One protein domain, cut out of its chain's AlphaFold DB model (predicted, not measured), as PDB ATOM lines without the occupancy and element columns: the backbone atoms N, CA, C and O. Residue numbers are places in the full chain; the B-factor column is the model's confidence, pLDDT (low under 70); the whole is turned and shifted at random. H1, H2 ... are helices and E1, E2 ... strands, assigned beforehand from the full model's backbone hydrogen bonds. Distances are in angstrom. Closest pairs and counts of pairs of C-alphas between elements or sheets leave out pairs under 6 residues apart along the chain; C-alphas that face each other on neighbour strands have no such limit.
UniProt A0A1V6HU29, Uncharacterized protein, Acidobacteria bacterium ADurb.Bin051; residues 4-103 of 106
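This is residues 4 to 103 of the 106 residues of an uncharacterized protein of Acidobacteria bacterium ADurb.Bin051 (UniProt A0A1V6HU29). A strongly twisted sheet of five strands forms the core, its three longer strands E3, E1 and E2 side by side and continued by the short strands E4 and E5; helix H1 packs on one face, and the sheet stands between H1 and the short helices H3 and H4. The longest helix, H5, lies at one end of the body beyond E5, while the turn between E1 and E2 lies at the other end of the longest axis. The printed part has 100 residues, with five named helices and five named strands in the order E1, E2, H1, H2, E3, H3, H4, E4, E5, H5; the class is mixed, helices and strands. The mixed sheet has the order E3, E1, E2, E4, E5, with E2 and E4 parallel and the other neighbours antiparallel. The whole is compact, with a radius of gyration of the C-alphas of 12.9 A and spans of 37 by 27 by 22 A.

E1, residues 4 to 9, and E2, residues 15 to 21, form an antiparallel hairpin at 151 degrees, with N 7 and O 17 within hydrogen-bond range at 2.8 A. H1, residues 24 to 33, is on the sheet, and its closest C-alphas to E2 are those of Ala 27 and Ala 21, 5.2 A apart; H1 and the sheet make two layers, a helix on one face of a sheet. H2, residues 36 to 39, only grazes the sheet and meets H1 only through their link. The edge strand E3, residues 53 to 58, is antiparallel to E1 at 153 degrees, with N 6 and O 56 at 2.8 A. E2, H1, H2 and E3 form a split strand-helix-strand unit, two strands running the same way with E1 between them in the sheet, and its crossover is right-handed. H3, residues 60 to 65, and H4, residues 68 to 71, each only graze the sheet. E4, residues 74 to 76, is parallel to E2 at 46 degrees, with N 20 and O 76 at 2.8 A. E3, H3, H4 and E4 form a second split unit, with E1 and E2 between its strands and a right-handed crossover. E4 forms an antiparallel hairpin with the edge strand E5, residues 81 to 83, with N 82 and O 75 at 2.8 A. H5, residues 88 to 101, only grazes the sheet with residues 91 to 98, and H5 and E5 are near each other, with 6 pairs of C-alphas within 10 A. H3 and H5 are close but not clearly touching, their closest C-alphas those of Trp 60 and Val 88, 7.1 A apart; they run opposite ways at a shallow tilt of 35.0 degrees, only just short of steep. H1 is apart from H3, H4 and H5. In H1, H3 and H5 every O i to N i+4 pair is within hydrogen-bond range; H2 and H4 are too short for such a pair.

E1 begins at C-alpha 4, (-32.028, 43.375, -33.613), and is 16.5 A long. E2 is 19.2 A long, H1 13.8 A and E3 14.9 A. H2 is 5.0 A long, H3 8.7 A, H4 5.1 A, E4 6.6 A and E5 6.4 A. E3 begins at C-alpha 53, (-43.379, 54.206, -30.991). H5 is 20.2 A long and ends at C-alpha 101, (-34.210, 25.675, -25.191).

The two C-alphas farthest apart are those of Arg 12 and Val 103, 41.6 A. The printed part, residues 4 to 103, has no cut. The link from H2 to E3, residues 40 to 52, is long, and the other links between named elements are tight. Mean pLDDT of the printed part is 74.6; it is under 70 at residues 12 to 14, 37 to 39, 41 to 47, 78 to 91 and 94 to 103.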
ATOM      1  N   LEU A   4     -31.857  42.375 -34.648       87.38
ATOM      2  CA  LEU A   4     -32.028  43.375 -33.613       87.38
ATOM      3  C   LEU A   4     -32.905  44.504 -34.162       87.38
ATOM      4  O   LEU A   4     -32.741  44.946 -35.301       87.38
ATOM      5  N   TRP A   5     -33.835  44.958 -33.343       89.94
ATOM      6  CA  TRP A   5     -34.706  46.086 -33.617       89.94
ATOM      7  C   TRP A   5     -34.561  47.086 -32.488       89.94
ATOM      8  O   TRP A   5     -34.514  46.710 -31.315       89.94
ATOM      9  N   ARG A   6     -34.492  48.357 -32.855       88.94
ATOM     10  CA  ARG A   6     -34.534  49.486 -31.941       88.94
ATOM     11  C   ARG A   6     -35.972  49.969 -31.847       88.94
ATOM     12  O   ARG A   6     -36.623  50.184 -32.866       88.94
ATOM     13  N   VAL A   7     -36.437  50.147 -30.621       86.56
ATOM     14  CA  VAL A   7     -37.709  50.784 -30.298       86.56
ATOM     15  C   VAL A   7     -37.390  52.146 -29.711       86.56
ATOM     16  O   VAL A   7     -36.772  52.224 -28.647       86.56
ATOM     17  N   THR A   8     -37.812  53.206 -30.382       85.50
ATOM     18  CA  THR A   8     -37.664  54.577 -29.892       85.50
ATOM     19  C   THR A   8     -39.040  55.120 -29.547       85.50
ATOM     20  O   THR A   8     -39.965  55.049 -30.353       85.50
ATOM     21  N   ILE A   9     -39.186  55.662 -28.341       82.81
ATOM     22  CA  ILE A   9     -40.411  56.338 -27.916       82.81
ATOM     23  C   ILE A   9     -40.155  57.834 -27.984       82.81
ATOM     24  O   ILE A   9     -39.448  58.381 -27.141       82.81
ATOM     25  N   THR A  10     -40.729  58.497 -28.983       78.38
ATOM     26  CA  THR A  10     -40.401  59.878 -29.396       78.38
ATOM     27  C   THR A  10     -41.017  60.970 -28.515       78.38
ATOM     28  O   THR A  10     -41.112  62.137 -28.895       78.38
ATOM     29  N   THR A  11     -41.456  60.606 -27.313       71.25
ATOM     30  CA  THR A  11     -42.096  61.533 -26.373       71.25
ATOM     31  C   THR A  11     -41.075  62.345 -25.568       71.25
ATOM     32  O   THR A  11     -39.885  62.333 -25.869       71.25
ATOM     33  N   ARG A  12     -41.517  63.128 -24.570       59.31
ATOM     34  CA  ARG A  12     -40.708  64.206 -23.958       59.31
ATOM     35  C   ARG A  12     -39.399  63.748 -23.299       59.31
ATOM     36  O   ARG A  12     -38.552  64.598 -23.029       59.31
ATOM     37  N   GLY A  13     -39.226  62.451 -23.067       60.28
ATOM     38  CA  GLY A  13     -37.926  61.814 -22.905       60.28
ATOM     39  C   GLY A  13     -37.821  60.665 -23.901       60.28
ATOM     40  O   GLY A  13     -38.609  59.727 -23.819       60.28
ATOM     41  N   GLU A  14     -36.875  60.740 -24.839       67.94
ATOM     42  CA  GLU A  14     -36.577  59.620 -25.733       67.94
ATOM     43  C   GLU A  14     -36.163  58.407 -24.896       67.94
ATOM     44  O   GLU A  14     -35.064  58.360 -24.338       67.94
ATOM     45  N   ALA A  15     -37.047  57.418 -24.806       77.00
ATOM     46  CA  ALA A  15     -36.705  56.110 -24.276       77.00
ATOM     47  C   ALA A  15     -36.349  55.196 -25.446       77.00
ATOM     48  O   ALA A  15     -37.092  55.109 -26.424       77.00
ATOM     49  N   THR A  16     -35.197  54.533 -25.358       81.12
ATOM     50  CA  THR A  16     -34.742  53.577 -26.370       81.12
ATOM     51  C   THR A  16     -34.640  52.189 -25.752       81.12
ATOM     52  O   THR A  16     -33.978  52.005 -24.730       81.12
ATOM     53  N   LEU A  17     -35.281  51.214 -26.393       82.12
ATOM     54  CA  LEU A  17     -35.174  49.792 -26.079       82.12
ATOM     55  C   LEU A  17     -34.681  49.025 -27.298       82.12
ATOM     56  O   LEU A  17     -34.820  49.482 -28.432       82.12
ATOM     57  N   TYR A  18     -34.172  47.822 -27.057       86.25
ATOM     58  CA  TYR A  18     -33.822  46.891 -28.118       86.25
ATOM     59  C   TYR A  18     -34.549  45.572 -27.914       86.25
ATOM     60  O   TYR A  18     -34.840  45.154 -26.789       86.25
ATOM     61  N   LEU A  19     -34.849  44.917 -29.027       86.00
ATOM     62  CA  LEU A  19     -35.494  43.615 -29.054       86.00
ATOM     63  C   LEU A  19     -34.962  42.769 -30.205       86.00
ATOM     64  O   LEU A  19     -34.528  43.294 -31.227       86.00
ATOM     65  N   ALA A  20     -34.999  41.455 -30.040       86.00
ATOM     66  CA  ALA A  20     -34.594  40.483 -31.038       86.00
ATOM     67  C   ALA A  20     -35.837  39.793 -31.617       86.00
ATOM     68  O   ALA A  20     -36.562  39.106 -30.899       86.00
ATOM     69  N   ALA A  21     -36.069  39.954 -32.922       85.06
ATOM     70  CA  ALA A  21     -37.229  39.388 -33.614       85.06
ATOM     71  C   ALA A  21     -36.898  38.992 -35.059       85.06
ATOM     72  O   ALA A  21     -36.043  39.605 -35.704       85.06
ATOM     73  N   ASP A  22     -37.580  37.979 -35.599       84.44
ATOM     74  CA  ASP A  22     -37.355  37.503 -36.972       84.44
ATOM     75  C   ASP A  22     -37.910  38.458 -38.044       84.44
ATOM     76  O   ASP A  22     -37.399  38.497 -39.168       84.44
ATOM     77  N   SER A  23     -38.905  39.280 -37.699       84.94
ATOM     78  CA  SER A  23     -39.514  40.260 -38.599       84.94
ATOM     79  C   SER A  23     -39.978  41.522 -37.864       84.94
ATOM     80  O   SER A  23     -40.068  41.542 -36.639       84.94
ATOM     81  N   GLY A  24     -40.301  42.579 -38.619       83.25
ATOM     82  CA  GLY A  24     -40.855  43.814 -38.048       83.25
ATOM     83  C   GLY A  24     -42.244  43.608 -37.439       83.25
ATOM     84  O   GLY A  24     -42.581  44.245 -36.448       83.25
ATOM     85  N   ALA A  25     -43.025  42.671 -37.987       84.81
ATOM     86  CA  ALA A  25     -44.325  42.300 -37.435       84.81
ATOM     87  C   ALA A  25     -44.182  41.560 -36.096       84.81
ATOM     88  O   ALA A  25     -44.923  41.849 -35.160       84.81
ATOM     89  N   ASP A  26     -43.202  40.657 -35.980       83.75
ATOM     90  CA  ASP A  26     -42.916  39.961 -34.717       83.75
ATOM     91  C   ASP A  26     -42.373  40.929 -33.668       83.75
ATOM     92  O   ASP A  26     -42.781  40.893 -32.513       83.75
ATOM     93  N   ALA A  27     -41.488  41.834 -34.081       83.69
ATOM     94  CA  ALA A  27     -40.975  42.904 -33.242       83.69
ATOM     95  C   ALA A  27     -42.105  43.770 -32.676       83.69
ATOM     96  O   ALA A  27     -42.173  43.996 -31.472       83.69
ATOM     97  N   GLU A  28     -43.033  44.202 -33.529       84.19
ATOM     98  CA  GLU A  28     -44.206  44.955 -33.106       84.19
ATOM     99  C   GLU A  28     -45.095  44.136 -32.151       84.19
ATOM    100  O   GLU A  28     -45.532  44.647 -31.118       84.19
ATOM    101  N   ALA A  29     -45.326  42.855 -32.447       83.94
ATOM    102  CA  ALA A  29     -46.088  41.967 -31.574       83.94
ATOM    103  C   ALA A  29     -45.424  41.791 -30.199       83.94
ATOM    104  O   ALA A  29     -46.124  41.762 -29.191       83.94
ATOM    105  N   LEU A  30     -44.091  41.730 -30.136       81.38
ATOM    106  CA  LEU A  30     -43.336  41.678 -28.883       81.38
ATOM    107  C   LEU A  30     -43.434  42.985 -28.104       81.38
ATOM    108  O   LEU A  30     -43.625  42.943 -26.895       81.38
ATOM    109  N   VAL A  31     -43.354  44.136 -28.772       80.94
ATOM    110  CA  VAL A  31     -43.529  45.449 -28.136       80.94
ATOM    111  C   VAL A  31     -44.905  45.540 -27.477       80.94
ATOM    112  O   VAL A  31     -44.992  45.858 -26.299       80.94
ATOM    113  N   TRP A  32     -45.983  45.205 -28.191       81.25
ATOM    114  CA  TRP A  32     -47.342  45.316 -27.643       81.25
ATOM    115  C   TRP A  32     -47.764  44.150 -26.748       81.25
ATOM    116  O   TRP A  32     -48.669  44.304 -25.930       81.25
ATOM    117  N   GLY A  33     -47.138  42.986 -26.913       74.75
ATOM    118  CA  GLY A  33     -47.345  41.812 -26.070       74.75
ATOM    119  C   GLY A  33     -46.554  41.873 -24.764       74.75
ATOM    120  O   GLY A  33     -46.987  41.308 -23.761       74.75
ATOM    121  N   ALA A  34     -45.419  42.576 -24.751       71.38
ATOM    122  CA  ALA A  34     -44.646  42.825 -23.548       71.38
ATOM    123  C   ALA A  34     -45.318  43.893 -22.682       71.38
ATOM    124  O   ALA A  34     -45.901  44.866 -23.163       71.38
ATOM    125  N   ASN A  35     -45.170  43.761 -21.365       70.94
ATOM    126  CA  ASN A  35     -45.592  44.795 -20.433       70.94
ATOM    127  C   ASN A  35     -44.581  45.955 -20.446       70.94
ATOM    128  O   ASN A  35     -43.825  46.148 -19.496       70.94
ATOM    129  N   LEU A  36     -44.546  46.732 -21.540       70.25
ATOM    130  CA  LEU A  36     -43.629  47.869 -21.727       70.25
ATOM    131  C   LEU A  36     -43.637  48.822 -20.540       70.25
ATOM    132  O   LEU A  36     -42.618  49.410 -20.212       70.25
ATOM    133  N   ARG A  37     -44.777  48.942 -19.861       66.19
ATOM    134  CA  ARG A  37     -44.951  49.784 -18.680       66.19
ATOM    135  C   ARG A  37     -44.083  49.347 -17.494       66.19
ATOM    136  O   ARG A  37     -43.691  50.184 -16.689       66.19
ATOM    137  N   GLU A  38     -43.783  48.055 -17.373       68.69
ATOM    138  CA  GLU A  38     -42.860  47.538 -16.354       68.69
ATOM    139  C   GLU A  38     -41.393  47.743 -16.738       68.69
ATOM    140  O   GLU A  38     -40.554  47.935 -15.852       68.69
ATOM    141  N   LEU A  39     -41.106  47.730 -18.043       68.00
ATOM    142  CA  LEU A  39     -39.771  47.891 -18.624       68.00
ATOM    143  C   LEU A  39     -39.343  49.361 -18.713       68.00
ATOM    144  O   LEU A  39     -38.171  49.686 -18.554       68.00
ATOM    145  N   LEU A  40     -40.310  50.250 -18.926       72.81
ATOM    146  CA  LEU A  40     -40.147  51.683 -19.124       72.81
ATOM    147  C   LEU A  40     -40.875  52.446 -18.030       72.81
ATOM    148  O   LEU A  40     -41.846  53.162 -18.269       72.81
ATOM    149  N   ARG A  41     -40.399  52.269 -16.798       67.06
ATOM    150  CA  ARG A  41     -41.017  52.868 -15.605       67.06
ATOM    151  C   ARG A  41     -41.061  54.395 -15.651       67.06
ATOM    152  O   ARG A  41     -41.923  54.988 -15.010       67.06
ATOM    153  N   ASP A  42     -40.153  54.998 -16.412       68.06
ATOM    154  CA  ASP A  42     -40.033  56.446 -16.573       68.06
ATOM    155  C   ASP A  42     -40.900  57.008 -17.713       68.06
ATOM    156  O   ASP A  42     -41.013  58.225 -17.848       68.06
ATOM    157  N   VAL A  43     -41.537  56.148 -18.516       69.12
ATOM    158  CA  VAL A  43     -42.404  56.564 -19.627       69.12
ATOM    159  C   VAL A  43     -43.856  56.566 -19.167       69.12
ATOM    160  O   VAL A  43     -44.379  55.579 -18.638       69.12
ATOM    161  N   SER A  44     -44.547  57.685 -19.382       69.81
ATOM    162  CA  SER A  44     -45.948  57.785 -18.996       69.81
ATOM    163  C   SER A  44     -46.810  56.839 -19.845       69.81
ATOM    164  O   SER A  44     -46.558  56.644 -21.030       69.81
ATOM    165  N   PRO A  45     -47.922  56.304 -19.316       67.81
ATOM    166  CA  PRO A  45     -48.819  55.441 -20.094       67.81
ATOM    167  C   PRO A  45     -49.398  56.149 -21.324       67.81
ATOM    168  O   PRO A  45     -49.686  55.516 -22.330       67.81
ATOM    169  N   ALA A  46     -49.557  57.471 -21.229       69.44
ATOM    170  CA  ALA A  46     -50.007  58.325 -22.318       69.44
ATOM    171  C   ALA A  46     -48.927  58.586 -23.383       69.44
ATOM    172  O   ALA A  46     -49.209  59.275 -24.352       69.44
ATOM    173  N   GLU A  47     -47.709  58.083 -23.198       68.81
ATOM    174  CA  GLU A  47     -46.603  58.180 -24.152       68.81
ATOM    175  C   GLU A  47     -46.409  56.855 -24.915       68.81
ATOM    176  O   GLU A  47     -45.937  56.866 -26.046       68.81
ATOM    177  N   LEU A  48     -46.906  55.734 -24.375       70.94
ATOM    178  CA  LEU A  48     -46.875  54.391 -24.976       70.94
ATOM    179  C   LEU A  48     -47.985  54.158 -26.026       70.94
ATOM    180  O   LEU A  48     -48.546  53.066 -26.112       70.94
ATOM    181  N   TRP A  49     -48.342  55.174 -26.814       76.81
ATOM    182  CA  TRP A  49     -49.259  55.000 -27.950       76.81
ATOM    183  C   TRP A  49     -48.490  54.609 -29.200       76.81
ATOM    184  O   TRP A  49     -47.381  55.082 -29.421       76.81
ATOM    185  N   LYS A  50     -49.115  53.805 -30.063       73.38
ATOM    186  CA  LYS A  50     -48.486  53.302 -31.290       73.38
ATOM    187  C   LYS A  50     -47.964  54.397 -32.222       73.38
ATOM    188  O   LYS A  50     -46.979  54.176 -32.905       73.38
ATOM    189  N   GLU A  51     -48.580  55.576 -32.214       81.31
ATOM    190  CA  GLU A  51     -48.119  56.739 -32.987       81.31
ATOM    191  C   GLU A  51     -46.798  57.353 -32.489       81.31
ATOM    192  O   GLU A  51     -46.132  58.042 -33.253       81.31
ATOM    193  N   ASN A  52     -46.404  57.078 -31.243       82.19
ATOM    194  CA  ASN A  52     -45.180  57.591 -30.620       82.19
ATOM    195  C   ASN A  52     -44.068  56.537 -30.533       82.19
ATOM    196  O   ASN A  52     -43.011  56.810 -29.967       82.19
ATOM    197  N   VAL A  53     -44.325  55.320 -31.020       83.12
ATOM    198  CA  VAL A  53     -43.379  54.206 -30.991       83.12
ATOM    199  C   VAL A  53     -42.849  53.990 -32.399       83.12
ATOM    200  O   VAL A  53     -43.574  53.549 -33.288       83.12
ATOM    201  N   GLU A  54     -41.566  54.266 -32.584       86.81
ATOM    202  CA  GLU A  54     -40.851  53.969 -33.816       86.81
ATOM    203  C   GLU A  54     -40.076  52.668 -33.654       86.81
ATOM    204  O   GLU A  54     -39.404  52.443 -32.645       86.81
ATOM    205  N   LEU A  55     -40.194  51.795 -34.652       88.06
ATOM    206  CA  LEU A  55     -39.536  50.502 -34.681       88.06
ATOM    207  C   LEU A  55     -38.659  50.417 -35.927       88.06
ATOM    208  O   LEU A  55     -39.164  50.397 -37.051       88.06
ATOM    209  N   GLU A  56     -37.351  50.312 -35.722       90.12
ATOM    210  CA  GLU A  56     -36.371  50.324 -36.805       90.12
ATOM    211  C   GLU A  56     -35.385  49.156 -36.686       90.12
ATOM    212  O   GLU A  56     -35.037  48.748 -35.575       90.12
ATOM    213  N   PRO A  57     -34.899  48.593 -37.807       89.62
ATOM    214  CA  PRO A  57     -33.815  47.620 -37.771       89.62
ATOM    215  C   PRO A  57     -32.552  48.239 -37.162       89.62
ATOM    216  O   PRO A  57     -32.161  49.345 -37.528       89.62
ATOM    217  N   ALA A  58     -31.880  47.502 -36.282       89.44
ATOM    218  CA  ALA A  58     -30.661  47.946 -35.615       89.44
ATOM    219  C   ALA A  58     -29.558  46.884 -35.680       89.44
ATOM    220  O   ALA A  58     -29.801  45.721 -36.013       89.44
ATOM    221  N   THR A  59     -28.333  47.286 -35.344       87.38
ATOM    222  CA  THR A  59     -27.209  46.363 -35.147       87.38
ATOM    223  C   THR A  59     -26.733  46.393 -33.704       87.38
ATOM    224  O   THR A  59     -26.990  47.340 -32.955       87.38
ATOM    225  N   TRP A  60     -26.016  45.344 -33.313       82.06
ATOM    226  CA  TRP A  60     -25.418  45.239 -31.990       82.06
ATOM    227  C   TRP A  60     -24.378  46.330 -31.727       82.06
ATOM    228  O   TRP A  60     -24.309  46.836 -30.608       82.06
ATOM    229  N   GLU A  61     -23.631  46.768 -32.750       83.00
ATOM    230  CA  GLU A  61     -22.718  47.906 -32.598       83.00
ATOM    231  C   GLU A  61     -23.481  49.201 -32.302       83.00
ATOM    232  O   GLU A  61     -23.074  49.960 -31.424       83.00
ATOM    233  N   GLN A  62     -24.609  49.436 -32.981       84.25
ATOM    234  CA  GLN A  62     -25.460  50.602 -32.731       84.25
ATOM    235  C   GLN A  62     -25.993  50.592 -31.289       84.25
ATOM    236  O   GLN A  62     -25.909  51.604 -30.599       84.25
ATOM    237  N   ALA A  63     -26.472  49.441 -30.806       82.62
ATOM    238  CA  ALA A  63     -26.961  49.288 -29.433       82.62
ATOM    239  C   ALA A  63     -25.870  49.544 -28.378       82.62
ATOM    240  O   ALA A  63     -26.126  50.178 -27.351       82.62
ATOM    241  N   ALA A  64     -24.639  49.093 -28.643       79.94
ATOM    242  CA  ALA A  64     -23.491  49.371 -27.786       79.94
ATOM    243  C   ALA A  64     -23.151  50.870 -27.752       79.94
ATOM    244  O   ALA A  64     -22.938  51.425 -26.675       79.94
ATOM    245  N   VAL A  65     -23.146  51.536 -28.914       82.69
ATOM    246  CA  VAL A  65     -22.897  52.986 -29.037       82.69
ATOM    247  C   VAL A  65     -23.964  53.805 -28.313       82.69
ATOM    248  O   VAL A  65     -23.633  54.767 -27.620       82.69
ATOM    249  N   ASP A  66     -25.228  53.393 -28.406       80.31
ATOM    250  CA  ASP A  66     -26.353  54.036 -27.718       80.31
ATOM    251  C   ASP A  66     -26.324  53.800 -26.188       80.31
ATOM    252  O   ASP A  66     -27.113  54.383 -25.435       80.31
ATOM    253  N   GLY A  67     -25.377  52.987 -25.698       76.06
ATOM    254  CA  GLY A  67     -25.171  52.712 -24.277       76.06
ATOM    255  C   GLY A  67     -26.305  51.894 -23.666       76.06
ATOM    256  O   GLY A  67     -26.561  51.997 -22.465       76.06
ATOM    257  N   TRP A  68     -27.002  51.105 -24.484       80.00
ATOM    258  CA  TRP A  68     -28.202  50.377 -24.085       80.00
ATOM    259  C   TRP A  68     -27.972  49.461 -22.883       80.00
ATOM    260  O   TRP A  68     -28.719  49.559 -21.914       80.00
ATOM    261  N   LEU A  69     -26.889  48.681 -22.875       74.00
ATOM    262  CA  LEU A  69     -26.505  47.821 -21.745       74.00
ATOM    263  C   LEU A  69     -26.383  48.582 -20.416       74.00
ATOM    264  O   LEU A  69     -26.663  48.036 -19.357       74.00
ATOM    265  N   HIS A  70     -26.002  49.859 -20.449       73.25
ATOM    266  CA  HIS A  70     -25.861  50.668 -19.238       73.25
ATOM    267  C   HIS A  70     -27.149  51.389 -18.835       73.25
ATOM    268  O   HIS A  70     -27.305  51.748 -17.669       73.25
ATOM    269  N   ARG A  71     -28.055  51.639 -19.786       71.19
ATOM    270  CA  ARG A  71     -29.303  52.383 -19.553       71.19
ATOM    271  C   ARG A  71     -30.486  51.460 -19.289       71.19
ATOM    272  O   ARG A  71     -31.235  51.678 -18.345       71.19
ATOM    273  N   HIS A  72     -30.626  50.423 -20.104       71.75
ATOM    274  CA  HIS A  72     -31.702  49.445 -20.057       71.75
ATOM    275  C   HIS A  72     -31.149  48.065 -20.457       71.75
ATOM    276  O   HIS A  72     -31.324  47.680 -21.606       71.75
ATOM    277  N   PRO A  73     -30.515  47.294 -19.550       72.12
ATOM    278  CA  PRO A  73     -29.934  45.970 -19.833       72.12
ATOM    279  C   PRO A  73     -31.002  44.878 -20.024       72.12
ATOM    280  O   PRO A  73     -30.898  43.773 -19.496       72.12
ATOM    281  N   VAL A  74     -32.083  45.201 -20.725       74.56
ATOM    282  CA  VAL A  74     -33.184  44.291 -21.003       74.56
ATOM    283  C   VAL A  74     -33.363  44.196 -22.504       74.56
ATOM    284  O   VAL A  74     -33.536  45.211 -23.182       74.56
ATOM    285  N   LEU A  75     -33.353  42.961 -22.998       78.75
ATOM    286  CA  LEU A  75     -33.653  42.619 -24.379       78.75
ATOM    287  C   LEU A  75     -34.942  41.816 -24.443       78.75
ATOM    288  O   LEU A  75     -35.087  40.799 -23.767       78.75
ATOM    289  N   LEU A  76     -35.871  42.235 -25.297       75.69
ATOM    290  CA  LEU A  76     -37.069  41.441 -25.559       75.69
ATOM    291  C   LEU A  76     -36.763  40.422 -26.653       75.69
ATOM    292  O   LEU A  76     -36.486  40.801 -27.784       75.69
ATOM    293  N   ALA A  77     -36.795  39.137 -26.315       72.62
ATOM    294  CA  ALA A  77     -36.439  38.052 -27.225       72.62
ATOM    295  C   ALA A  77     -37.452  36.903 -27.137       72.62
ATOM    296  O   ALA A  77     -37.097  35.769 -26.827       72.62
ATOM    297  N   GLY A  78     -38.727  37.208 -27.387       68.56
ATOM    298  CA  GLY A  78     -39.835  36.270 -27.181       68.56
ATOM    299  C   GLY A  78     -40.728  36.667 -25.996       68.56
ATOM    300  O   GLY A  78     -40.722  37.830 -25.586       68.56
ATOM    301  N   PRO A  79     -41.517  35.731 -25.437       60.53
ATOM    302  CA  PRO A  79     -42.520  36.030 -24.408       60.53
ATOM    303  C   PRO A  79     -41.927  36.479 -23.063       60.53
ATOM    304  O   PRO A  79     -42.668  36.964 -22.208       60.53
ATOM    305  N   LEU A  80     -40.616  36.315 -22.859       61.47
ATOM    306  CA  LEU A  80     -39.919  36.692 -21.636       61.47
ATOM    307  C   LEU A  80     -38.786  37.687 -21.948       61.47
ATOM    308  O   LEU A  80     -38.021  37.464 -22.889       61.47
ATOM    309  N   PRO A  81     -38.659  38.785 -21.177       67.62
ATOM    310  CA  PRO A  81     -37.513  39.681 -21.278       67.62
ATOM    311  C   PRO A  81     -36.246  38.987 -20.760       67.62
ATOM    312  O   PRO A  81     -36.236  38.458 -19.649       67.62
ATOM    313  N   LEU A  82     -35.167  39.034 -21.540       69.50
ATOM    314  CA  LEU A  82     -33.838  38.610 -21.105       69.50
ATOM    315  C   LEU A  82     -33.157  39.774 -20.385       69.50
ATOM    316  O   LEU A  82     -33.123  40.897 -20.895       69.50
ATOM    317  N   THR A  83     -32.641  39.511 -19.185       68.62
ATOM    318  CA  THR A  83     -31.821  40.477 -18.441       68.62
ATOM    319  C   THR A  83     -30.369  40.186 -18.747       68.62
ATOM    320  O   THR A  83     -29.880  39.112 -18.421       68.62
ATOM    321  N   LEU A  84     -29.694  41.144 -19.360       69.38
ATOM    322  CA  LEU A  84     -28.392  40.915 -19.956       69.38
ATOM    323  C   LEU A  84     -27.251  41.299 -19.020       69.38
ATOM    324  O   LEU A  84     -27.371  42.221 -18.209       69.38
ATOM    325  N   ARG A  85     -26.137  40.572 -19.149       62.72
ATOM    326  CA  ARG A  85     -24.896  40.806 -18.399       62.72
ATOM    327  C   ARG A  85     -23.963  41.778 -19.122       62.72
ATOM    328  O   ARG A  85     -24.273  42.252 -20.205       62.72
ATOM    329  N   ASP A  86     -22.837  42.080 -18.479       65.75
ATOM    330  CA  ASP A  86     -21.905  43.189 -18.732       65.75
ATOM    331  C   ASP A  86     -21.450  43.434 -20.191       65.75
ATOM    332  O   ASP A  86     -20.926  44.516 -20.469       65.75
ATOM    333  N   THR A  87     -21.631  42.496 -21.135       69.19
ATOM    334  CA  THR A  87     -21.171  42.643 -22.527       69.19
ATOM    335  C   THR A  87     -22.192  42.197 -23.580       69.19
ATOM    336  O   THR A  87     -23.010  41.310 -23.358       69.19
ATOM    337  N   VAL A  88     -22.105  42.784 -24.783       67.06
ATOM    338  CA  VAL A  88     -22.906  42.390 -25.963       67.06
ATOM    339  C   VAL A  88     -22.660  40.935 -26.367       67.06
ATOM    340  O   VAL A  88     -23.567  40.270 -26.856       67.06
ATOM    341  N   GLU A  89     -21.441  40.437 -26.165       69.06
ATOM    342  CA  GLU A  89     -21.060  39.066 -26.509       69.06
ATOM    343  C   GLU A  89     -21.802  38.057 -25.621       69.06
ATOM    344  O   GLU A  89     -22.402  37.116 -26.137       69.06
ATOM    345  N   ASP A  90     -21.896  38.332 -24.314       68.94
ATOM    346  CA  ASP A  90     -22.718  37.542 -23.385       68.94
ATOM    347  C   ASP A  90     -24.203  37.562 -23.785       68.94
ATOM    348  O   ASP A  90     -24.906  36.561 -23.651       68.94
ATOM    349  N   CYS A  91     -24.684  38.682 -24.337       67.81
ATOM    350  CA  CYS A  91     -26.069  38.800 -24.797       67.81
ATOM    351  C   CYS A  91     -26.375  37.900 -25.992       67.81
ATOM    352  O   CYS A  91     -27.471  37.349 -26.090       67.81
ATOM    353  N   LEU A  92     -25.428  37.796 -26.925       70.81
ATOM    354  CA  LEU A  92     -25.564  36.943 -28.101       70.81
ATOM    355  C   LEU A  92     -25.607  35.469 -27.700       70.81
ATOM    356  O   LEU A  92     -26.446  34.736 -28.215       70.81
ATOM    357  N   ILE A  93     -24.782  35.074 -26.727       71.44
ATOM    358  CA  ILE A  93     -24.774  33.713 -26.184       71.44
ATOM    359  C   ILE A  93     -26.118  33.394 -25.517       71.44
ATOM    360  O   ILE A  93     -26.748  32.406 -25.884       71.44
ATOM    361  N   GLU A  94     -26.615  34.249 -24.615       68.75
ATOM    362  CA  GLU A  94     -27.906  34.005 -23.948       68.75
ATOM    363  C   GLU A  94     -29.083  33.966 -24.939       68.75
ATOM    364  O   GLU A  94     -30.024  33.192 -24.766       68.75
ATOM    365  N   LEU A  95     -29.034  34.759 -26.013       68.88
ATOM    366  CA  LEU A  95     -30.013  34.693 -27.098       68.88
ATOM    367  C   LEU A  95     -29.982  33.359 -27.848       68.88
ATOM    368  O   LEU A  95     -31.048  32.826 -28.177       68.88
ATOM    369  N   GLU A  96     -28.788  32.853 -28.157       69.19
ATOM    370  CA  GLU A  96     -28.586  31.553 -28.805       69.19
ATOM    371  C   GLU A  96     -29.019  30.389 -27.892       69.19
ATOM    372  O   GLU A  96     -29.631  29.422 -28.358       69.19
ATOM    373  N   GLU A  97     -28.784  30.494 -26.582       66.69
ATOM    374  CA  GLU A  97     -29.236  29.510 -25.589       66.69
ATOM    375  C   GLU A  97     -30.762  29.537 -25.416       66.69
ATOM    376  O   GLU A  97     -31.411  28.493 -25.525       66.69
ATOM    377  N   ALA A  98     -31.365  30.722 -25.272       60.34
ATOM    378  CA  ALA A  98     -32.815  30.883 -25.166       60.34
ATOM    379  C   ALA A  98     -33.560  30.400 -26.425       60.34
ATOM    380  O   ALA A  98     -34.685  29.912 -26.336       60.34
ATOM    381  N   THR A  99     -32.941  30.496 -27.608       55.09
ATOM    382  CA  THR A  99     -33.497  29.906 -28.841       55.09
ATOM    383  C   THR A  99     -33.331  28.395 -28.916       55.09
ATOM    384  O   THR A  99     -34.158  27.732 -29.541       55.09
ATOM    385  N   SER A 100     -32.286  27.842 -28.302       55.31
ATOM    386  CA  SER A 100     -32.034  26.400 -28.297       55.31
ATOM    387  C   SER A 100     -32.937  25.655 -27.309       55.31
ATOM    388  O   SER A 100     -33.365  24.539 -27.604       55.31
ATOM    389  N   GLU A 101     -33.291  26.269 -26.176       51.09
ATOM    390  CA  GLU A 101     -34.210  25.675 -25.191       51.09
ATOM    391  C   GLU A 101     -35.657  25.555 -25.702       51.09
ATOM    392  O   GLU A 101     -36.350  24.596 -25.364       51.09
ATOM    393  N   GLU A 102     -36.099  26.438 -26.605       44.59
ATOM    394  CA  GLU A 102     -37.439  26.374 -27.218       44.59
ATOM    395  C   GLU A 102     -37.624  25.149 -28.151       44.59
ATOM    396  O   GLU A 102     -38.743  24.821 -28.541       44.59
ATOM    397  N   VAL A 103     -36.544  24.422 -28.476       42.16
ATOM    398  CA  VAL A 103     -36.565  23.205 -29.315       42.16
ATOM    399  C   VAL A 103     -36.678  21.912 -28.481       42.16
ATOM    400  O   VAL A 103     -36.876  20.833 -29.040       42.16
TER     401      VAL A 103